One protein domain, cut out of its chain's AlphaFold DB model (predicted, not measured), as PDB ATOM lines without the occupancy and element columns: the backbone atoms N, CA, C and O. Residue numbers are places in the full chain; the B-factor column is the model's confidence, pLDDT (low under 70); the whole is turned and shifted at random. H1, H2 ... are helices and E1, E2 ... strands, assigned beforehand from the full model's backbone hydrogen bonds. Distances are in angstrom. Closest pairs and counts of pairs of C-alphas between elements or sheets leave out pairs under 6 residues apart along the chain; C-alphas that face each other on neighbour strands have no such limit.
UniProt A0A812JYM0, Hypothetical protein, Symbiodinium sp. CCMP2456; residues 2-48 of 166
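AT A GLANCE: This is residues 2 to 48 of the 166 residues of the protein "Hypothetical protein" of Symbiodinium sp. CCMP2456 (UniProt A0A812JYM0). A long straight helix, H2, sticks out with residues 33 to 48, of which 33 to 45 belong to H2, from a small loose body made of a two-strand hairpin, E1 and E2, and a short helix, H1. The loop of the hairpin makes one end of the long axis and the tail after H2 the other, while H1 sits off this axis, beside the stretch that joins the hairpin to H2. The printed part has 47 residues, with two named helices and two named strands in the order H1, E1, E2, H2; the sheet's order is E1 - E2, antiparallel, and the class is mixed, helices and strands. The whole is extended, with a radius of gyration of the C-alphas of 15.4 A, and a rod in outline, spanning 51 by 23 by 12 A.

IN THESE COORDINATES: H1 is residues 2 to 6, beginning with C-alpha 2 at (15.771, 37.567, -3.832). E1 is residues 13 to 15, with C-alpha 13 at (17.230, 23.572, -1.755), and E2 is residues 25 to 27. H2 is residues 30 to 45, 21.8 A from first to last C-alpha, and ends with C-alpha 45 at (38.852, 47.183, -6.009).

HOW THE PARTS SIT: H1 and H2 only just touch, with 3 pairs of C-alphas within 8 A, and H2 does so with residues 30 to 31 alone. Their closest C-alphas are those of Met 2 and Ala 31, 6.0 A apart, while their centres are 17.6 A apart. E1 and E2 are a hairpin of antiparallel neighbour strands, with 129 degrees between their N-to-C directions. The C-alphas of Phe 14 and Lys 26, which face each other, are 4.6 A apart. N 13 and O 27, at 3.0 A, and N 27 and O 13, at 2.8 A, are within hydrogen-bond range. H1 and E2 are apart, and E1 and H2 are apart. In H1 and H2 every O i to N i+4 pair is within hydrogen-bond range.

THE WHOLE: The two C-alphas farthest apart are those of Asp 22 and Pro 48, at 51.6 A. Without residues 33 to 48, which stand free, the body has 31 residues and spans 28 by 17 by 12 A. The printed part has no cut. The link from E2 to H2 is tight, with 2 residues; the links from H1 to E1, with 6 residues, and from E1 to E2, with 9 residues, are short. The mean pLDDT of the printed part is 81.6, and residues 17 to 21, in the link between E1 and E2, are under 70.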
ATOM      1  N   MET A   2      17.031  38.165  -4.321       76.38
ATOM      2  CA  MET A   2      15.771  37.567  -3.832       76.38
ATOM      3  C   MET A   2      14.676  37.502  -4.904       76.38
ATOM      4  O   MET A   2      14.081  36.451  -5.070       76.38
ATOM      5  N   CYS A   3      14.470  38.560  -5.696       80.75
ATOM      6  CA  CYS A   3      13.448  38.530  -6.750       80.75
ATOM      7  C   CYS A   3      13.714  37.442  -7.807       80.75
ATOM      8  O   CYS A   3      12.784  36.770  -8.223       80.75
ATOM      9  N   LEU A   4      14.977  37.214  -8.191       83.38
ATOM     10  CA  LEU A   4      15.350  36.147  -9.135       83.38
ATOM     11  C   LEU A   4      15.124  34.748  -8.547       83.38
ATOM     12  O   LEU A   4      14.785  33.821  -9.272       83.38
ATOM     13  N   PHE A   5      15.289  34.604  -7.232       82.81
ATOM     14  CA  PHE A   5      14.968  33.373  -6.523       82.81
ATOM     15  C   PHE A   5      13.453  33.135  -6.435       82.81
ATOM     16  O   PHE A   5      13.013  32.020  -6.684       82.81
ATOM     17  N   CYS A   6      12.654  34.173  -6.159       80.81
ATOM     18  CA  CYS A   6      11.188  34.079  -6.161       80.81
ATOM     19  C   CYS A   6      10.604  33.793  -7.554       80.81
ATOM     20  O   CYS A   6       9.510  33.254  -7.649       80.81
ATOM     21  N   LEU A   7      11.322  34.158  -8.621       88.50
ATOM     22  CA  LEU A   7      10.981  33.838 -10.013       88.50
ATOM     23  C   LEU A   7      11.497  32.456 -10.458       88.50
ATOM     24  O   LEU A   7      11.485  32.164 -11.649       88.50
ATOM     25  N   ASP A   8      12.007  31.638  -9.530       83.62
ATOM     26  CA  ASP A   8      12.546  30.293  -9.774       83.62
ATOM     27  C   ASP A   8      13.706  30.205 -10.788       83.62
ATOM     28  O   ASP A   8      14.095  29.114 -11.201       83.62
ATOM     29  N   LEU A   9      14.339  31.333 -11.128       87.38
ATOM     30  CA  LEU A   9      15.505  31.387 -12.021       87.38
ATOM     31  C   LEU A   9      16.795  30.897 -11.347       87.38
ATOM     32  O   LEU A   9      17.753  30.536 -12.029       87.38
ATOM     33  N   LEU A  10      16.844  30.918 -10.011       84.88
ATOM     34  CA  LEU A  10      17.990  30.469  -9.221       84.88
ATOM     35  C   LEU A  10      17.669  29.156  -8.490       84.88
ATOM     36  O   LEU A  10      16.579  29.027  -7.918       84.88
ATOM     37  N   PRO A  11      18.611  28.193  -8.444       84.56
ATOM     38  CA  PRO A  11      18.379  26.929  -7.765       84.56
ATOM     39  C   PRO A  11      18.199  27.150  -6.262       84.56
ATOM     40  O   PRO A  11      18.884  27.961  -5.639       84.56
ATOM     41  N   GLY A  12      17.254  26.429  -5.673       82.81
ATOM     42  CA  GLY A  12      17.000  26.429  -4.239       82.81
ATOM     43  C   GLY A  12      16.986  25.011  -3.711       82.81
ATOM     44  O   GLY A  12      16.693  24.080  -4.458       82.81
ATOM     45  N   TYR A  13      17.277  24.864  -2.427       80.88
ATOM     46  CA  TYR A  13      17.230  23.572  -1.755       80.88
ATOM     47  C   TYR A  13      15.994  23.523  -0.866       80.88
ATOM     48  O   TYR A  13      15.704  24.482  -0.148       80.88
ATOM     49  N   PHE A  14      15.256  22.419  -0.925       80.69
ATOM     50  CA  PHE A  14      14.124  22.202  -0.035       80.69
ATOM     51  C   PHE A  14      14.642  21.888   1.365       80.69
ATOM     52  O   PHE A  14      15.512  21.036   1.548       80.69
ATOM     53  N   ARG A  15      14.136  22.617   2.357       75.25
ATOM     54  CA  ARG A  15      14.484  22.433   3.763       75.25
ATOM     55  C   ARG A  15      13.208  22.260   4.575       75.25
ATOM     56  O   ARG A  15      12.188  22.891   4.298       75.25
ATOM     57  N   ARG A  16      13.277  21.405   5.594       72.12
ATOM     58  CA  ARG A  16      12.193  21.223   6.562       72.12
ATOM     59  C   ARG A  16      12.286  22.282   7.662       72.12
ATOM     60  O   ARG A  16      13.398  22.597   8.100       72.12
ATOM     61  N   PRO A  17      11.161  22.888   8.071       68.12
ATOM     62  CA  PRO A  17      11.147  23.869   9.143       68.12
ATOM     63  C   PRO A  17      11.452  23.211  10.490       68.12
ATOM     64  O   PRO A  17      11.188  22.037  10.720       68.12
ATOM     65  N   PHE A  18      12.043  24.007  11.377       62.72
ATOM     66  CA  PHE A  18      12.456  23.575  12.709       62.72
ATOM     67  C   PHE A  18      11.278  23.449  13.694       62.72
ATOM     68  O   PHE A  18      11.332  22.624  14.601       62.72
ATOM     69  N   LEU A  19      10.226  24.261  13.535       62.19
ATOM     70  CA  LEU A  19       9.131  24.363  14.497       62.19
ATOM     71  C   LEU A  19       7.773  24.332  13.785       62.19
ATOM     72  O   LEU A  19       7.362  25.339  13.220       62.19
ATOM     73  N   GLY A  20       7.090  23.186  13.867       63.75
ATOM     74  CA  GLY A  20       5.700  23.007  13.435       63.75
ATOM     75  C   GLY A  20       5.486  23.006  11.914       63.75
ATOM     76  O   GLY A  20       5.939  23.902  11.213       63.75
ATOM     77  N   SER A  21       4.706  22.024  11.446       62.22
ATOM     78  CA  SER A  21       4.334  21.736  10.046       62.22
ATOM     79  C   SER A  21       5.403  21.015   9.210       62.22
ATOM     80  O   SER A  21       6.467  21.557   8.941       62.22
ATOM     81  N   ASP A  22       5.071  19.822   8.701       70.25
ATOM     82  CA  ASP A  22       5.873  19.026   7.746       70.25
ATOM     83  C   ASP A  22       5.982  19.658   6.338       70.25
ATOM     84  O   ASP A  22       6.438  19.028   5.384       70.25
ATOM     85  N   THR A  23       5.558  20.911   6.172       75.44
ATOM     86  CA  THR A  23       5.625  21.624   4.894       75.44
ATOM     87  C   THR A  23       7.055  22.052   4.585       75.44
ATOM     88  O   THR A  23       7.609  22.935   5.242       75.44
ATOM     89  N   GLU A  24       7.644  21.446   3.557       78.56
ATOM     90  CA  GLU A  24       8.955  21.823   3.028       78.56
ATOM     91  C   GLU A  24       8.911  23.230   2.407       78.56
ATOM     92  O   GLU A  24       7.976  23.576   1.685       78.56
ATOM     93  N   TYR A  25       9.931  24.050   2.673       76.88
ATOM     94  CA  TYR A  25      10.094  25.368   2.052       76.88
ATOM     95  C   TYR A  25      11.391  25.429   1.243       76.88
ATOM     96  O   TYR A  25      12.377  24.752   1.547       76.88
ATOM     97  N   LYS A  26      11.406  26.259   0.196       81.94
ATOM     98  CA  LYS A  26      12.572  26.452  -0.672       81.94
ATOM     99  C   LYS A  26      13.506  27.502  -0.058       81.94
ATOM    100  O   LYS A  26      13.136  28.667   0.069       81.94
ATOM    101  N   TYR A  27      14.721  27.105   0.315       81.56
ATOM    102  CA  TYR A  27      15.765  27.987   0.847       81.56
ATOM    103  C   TYR A  27      16.760  28.404  -0.250       81.56
ATOM    104  O   TYR A  27      17.171  27.584  -1.076       81.56
ATOM    105  N   GLY A  28      17.172  29.677  -0.240       83.12
ATOM    106  CA  GLY A  28      18.118  30.247  -1.203       83.12
ATOM    107  C   GLY A  28      19.140  31.187  -0.545       83.12
ATOM    108  O   GLY A  28      18.767  32.299  -0.172       83.12
ATOM    109  N   PRO A  29      20.437  30.822  -0.457       83.25
ATOM    110  CA  PRO A  29      21.478  31.649   0.178       83.25
ATOM    111  C   PRO A  29      21.967  32.825  -0.694       83.25
ATOM    112  O   PRO A  29      22.896  33.546  -0.329       83.25
ATOM    113  N   TRP A  30      21.358  33.038  -1.862       84.75
ATOM    114  CA  TRP A  30      21.852  33.926  -2.919       84.75
ATOM    115  C   TRP A  30      21.986  35.391  -2.514       84.75
ATOM    116  O   TRP A  30      22.915  36.066  -2.954       84.75
ATOM    117  N   ALA A  31      21.080  35.904  -1.679       84.31
ATOM    118  CA  ALA A  31      21.166  37.282  -1.199       84.31
ATOM    119  C   ALA A  31      22.432  37.507  -0.358       84.31
ATOM    120  O   ALA A  31      23.127  38.502  -0.547       84.31
ATOM    121  N   LEU A  32      22.765  36.546   0.507       82.50
ATOM    122  CA  LEU A  32      23.936  36.617   1.372       82.50
ATOM    123  C   LEU A  32      25.233  36.427   0.579       82.50
ATOM    124  O   LEU A  32      26.137  37.252   0.675       82.50
ATOM    125  N   LEU A  33      25.272  35.398  -0.273       85.44
ATOM    126  CA  LEU A  33      26.373  35.113  -1.201       85.44
ATOM    127  C   LEU A  33      26.755  36.340  -2.026       85.44
ATOM    128  O   LEU A  33      27.912  36.753  -2.056       85.44
ATOM    129  N   THR A  34      25.770  36.940  -2.692       89.81
ATOM    130  CA  THR A  34      26.025  38.109  -3.536       89.81
ATOM    131  C   THR A  34      26.416  39.335  -2.728       89.81
ATOM    132  O   THR A  34      27.308  40.055  -3.161       89.81
ATOM    133  N   GLY A  35      25.845  39.537  -1.538       88.25
ATOM    134  CA  GLY A  35      26.273  40.592  -0.621       88.25
ATOM    135  C   GLY A  35      27.747  40.471  -0.227       88.25
ATOM    136  O   GLY A  35      28.481  41.447  -0.341       88.25
ATOM    137  N   VAL A  36      28.196  39.272   0.165       87.12
ATOM    138  CA  VAL A  36      29.598  38.995   0.535       87.12
ATOM    139  C   VAL A  36      30.542  39.183  -0.653       87.12
ATOM    140  O   VAL A  36      31.599  39.796  -0.513       87.12
ATOM    141  N   VAL A  37      30.177  38.682  -1.834       89.75
ATOM    142  CA  VAL A  37      31.002  38.842  -3.041       89.75
ATOM    143  C   VAL A  37      31.118  40.317  -3.416       89.75
ATOM    144  O   VAL A  37      32.225  40.811  -3.611       89.75
ATOM    145  N   VAL A  38      30.001  41.045  -3.468       91.69
ATOM    146  CA  VAL A  38      29.995  42.471  -3.820       91.69
ATOM    147  C   VAL A  38      30.764  43.295  -2.791       91.69
ATOM    148  O   VAL A  38      31.558  44.146  -3.190       91.69
ATOM    149  N   SER A  39      30.589  43.048  -1.489       88.31
ATOM    150  CA  SER A  39      31.322  43.778  -0.449       88.31
ATOM    151  C   SER A  39      32.825  43.518  -0.533       88.31
ATOM    152  O   SER A  39      33.604  44.463  -0.487       88.31
ATOM    153  N   THR A  40      33.237  42.269  -0.755       88.25
ATOM    154  CA  THR A  40      34.647  41.887  -0.904       88.25
ATOM    155  C   THR A  40      35.269  42.531  -2.141       88.25
ATOM    156  O   THR A  40      36.323  43.157  -2.052       88.25
ATOM    157  N   LEU A  41      34.594  42.448  -3.292       91.75
ATOM    158  CA  LEU A  41      35.044  43.100  -4.523       91.75
ATOM    159  C   LEU A  41      35.139  44.616  -4.345       91.75
ATOM    160  O   LEU A  41      36.105  45.228  -4.788       91.75
ATOM    161  N   THR A  42      34.174  45.218  -3.653       90.62
ATOM    162  CA  THR A  42      34.221  46.641  -3.316       90.62
ATOM    163  C   THR A  42      35.443  46.924  -2.446       90.62
ATOM    164  O   THR A  42      36.243  47.765  -2.811       90.62
ATOM    165  N   LEU A  43      35.687  46.189  -1.363       86.69
ATOM    166  CA  LEU A  43      36.841  46.441  -0.492       86.69
ATOM    167  C   LEU A  43      38.195  46.350  -1.218       86.69
ATOM    168  O   LEU A  43      39.063  47.180  -0.968       86.69
ATOM    169  N   PHE A  44      38.378  45.381  -2.120       87.56
ATOM    170  CA  PHE A  44      39.656  45.199  -2.822       87.56
ATOM    171  C   PHE A  44      39.842  46.122  -4.028       87.56
ATOM    172  O   PHE A  44      40.964  46.542  -4.311       87.56
ATOM    173  N   PHE A  45      38.768  46.424  -4.760       92.06
ATOM    174  CA  PHE A  45      38.852  47.183  -6.009       92.06
ATOM    175  C   PHE A  45      38.391  48.635  -5.879       92.06
ATOM    176  O   PHE A  45      38.569  49.414  -6.821       92.06
ATOM    177  N   TRP A  46      37.829  49.039  -4.737       89.81
ATOM    178  CA  TRP A  46      37.431  50.421  -4.515       89.81
ATOM    179  C   TRP A  46      38.659  51.311  -4.392       89.81
ATOM    180  O   TRP A  46      39.374  51.316  -3.391       89.81
ATOM    181  N   ARG A  47      38.897  52.100  -5.438       81.00
ATOM    182  CA  ARG A  47      39.971  53.086  -5.433       81.00
ATOM    183  C   ARG A  47      39.526  54.328  -4.661       81.00
ATOM    184  O   ARG A  47      38.487  54.901  -5.008       81.00
ATOM    185  N   PRO A  48      40.302  54.789  -3.665       81.19
ATOM    186  CA  PRO A  48      40.058  56.096  -3.077       81.19
ATOM    187  C   PRO A  48      40.223  57.158  -4.172       81.19
ATOM    188  O   PRO A  48      41.224  57.183  -4.881       81.19
TER     189      PRO A  48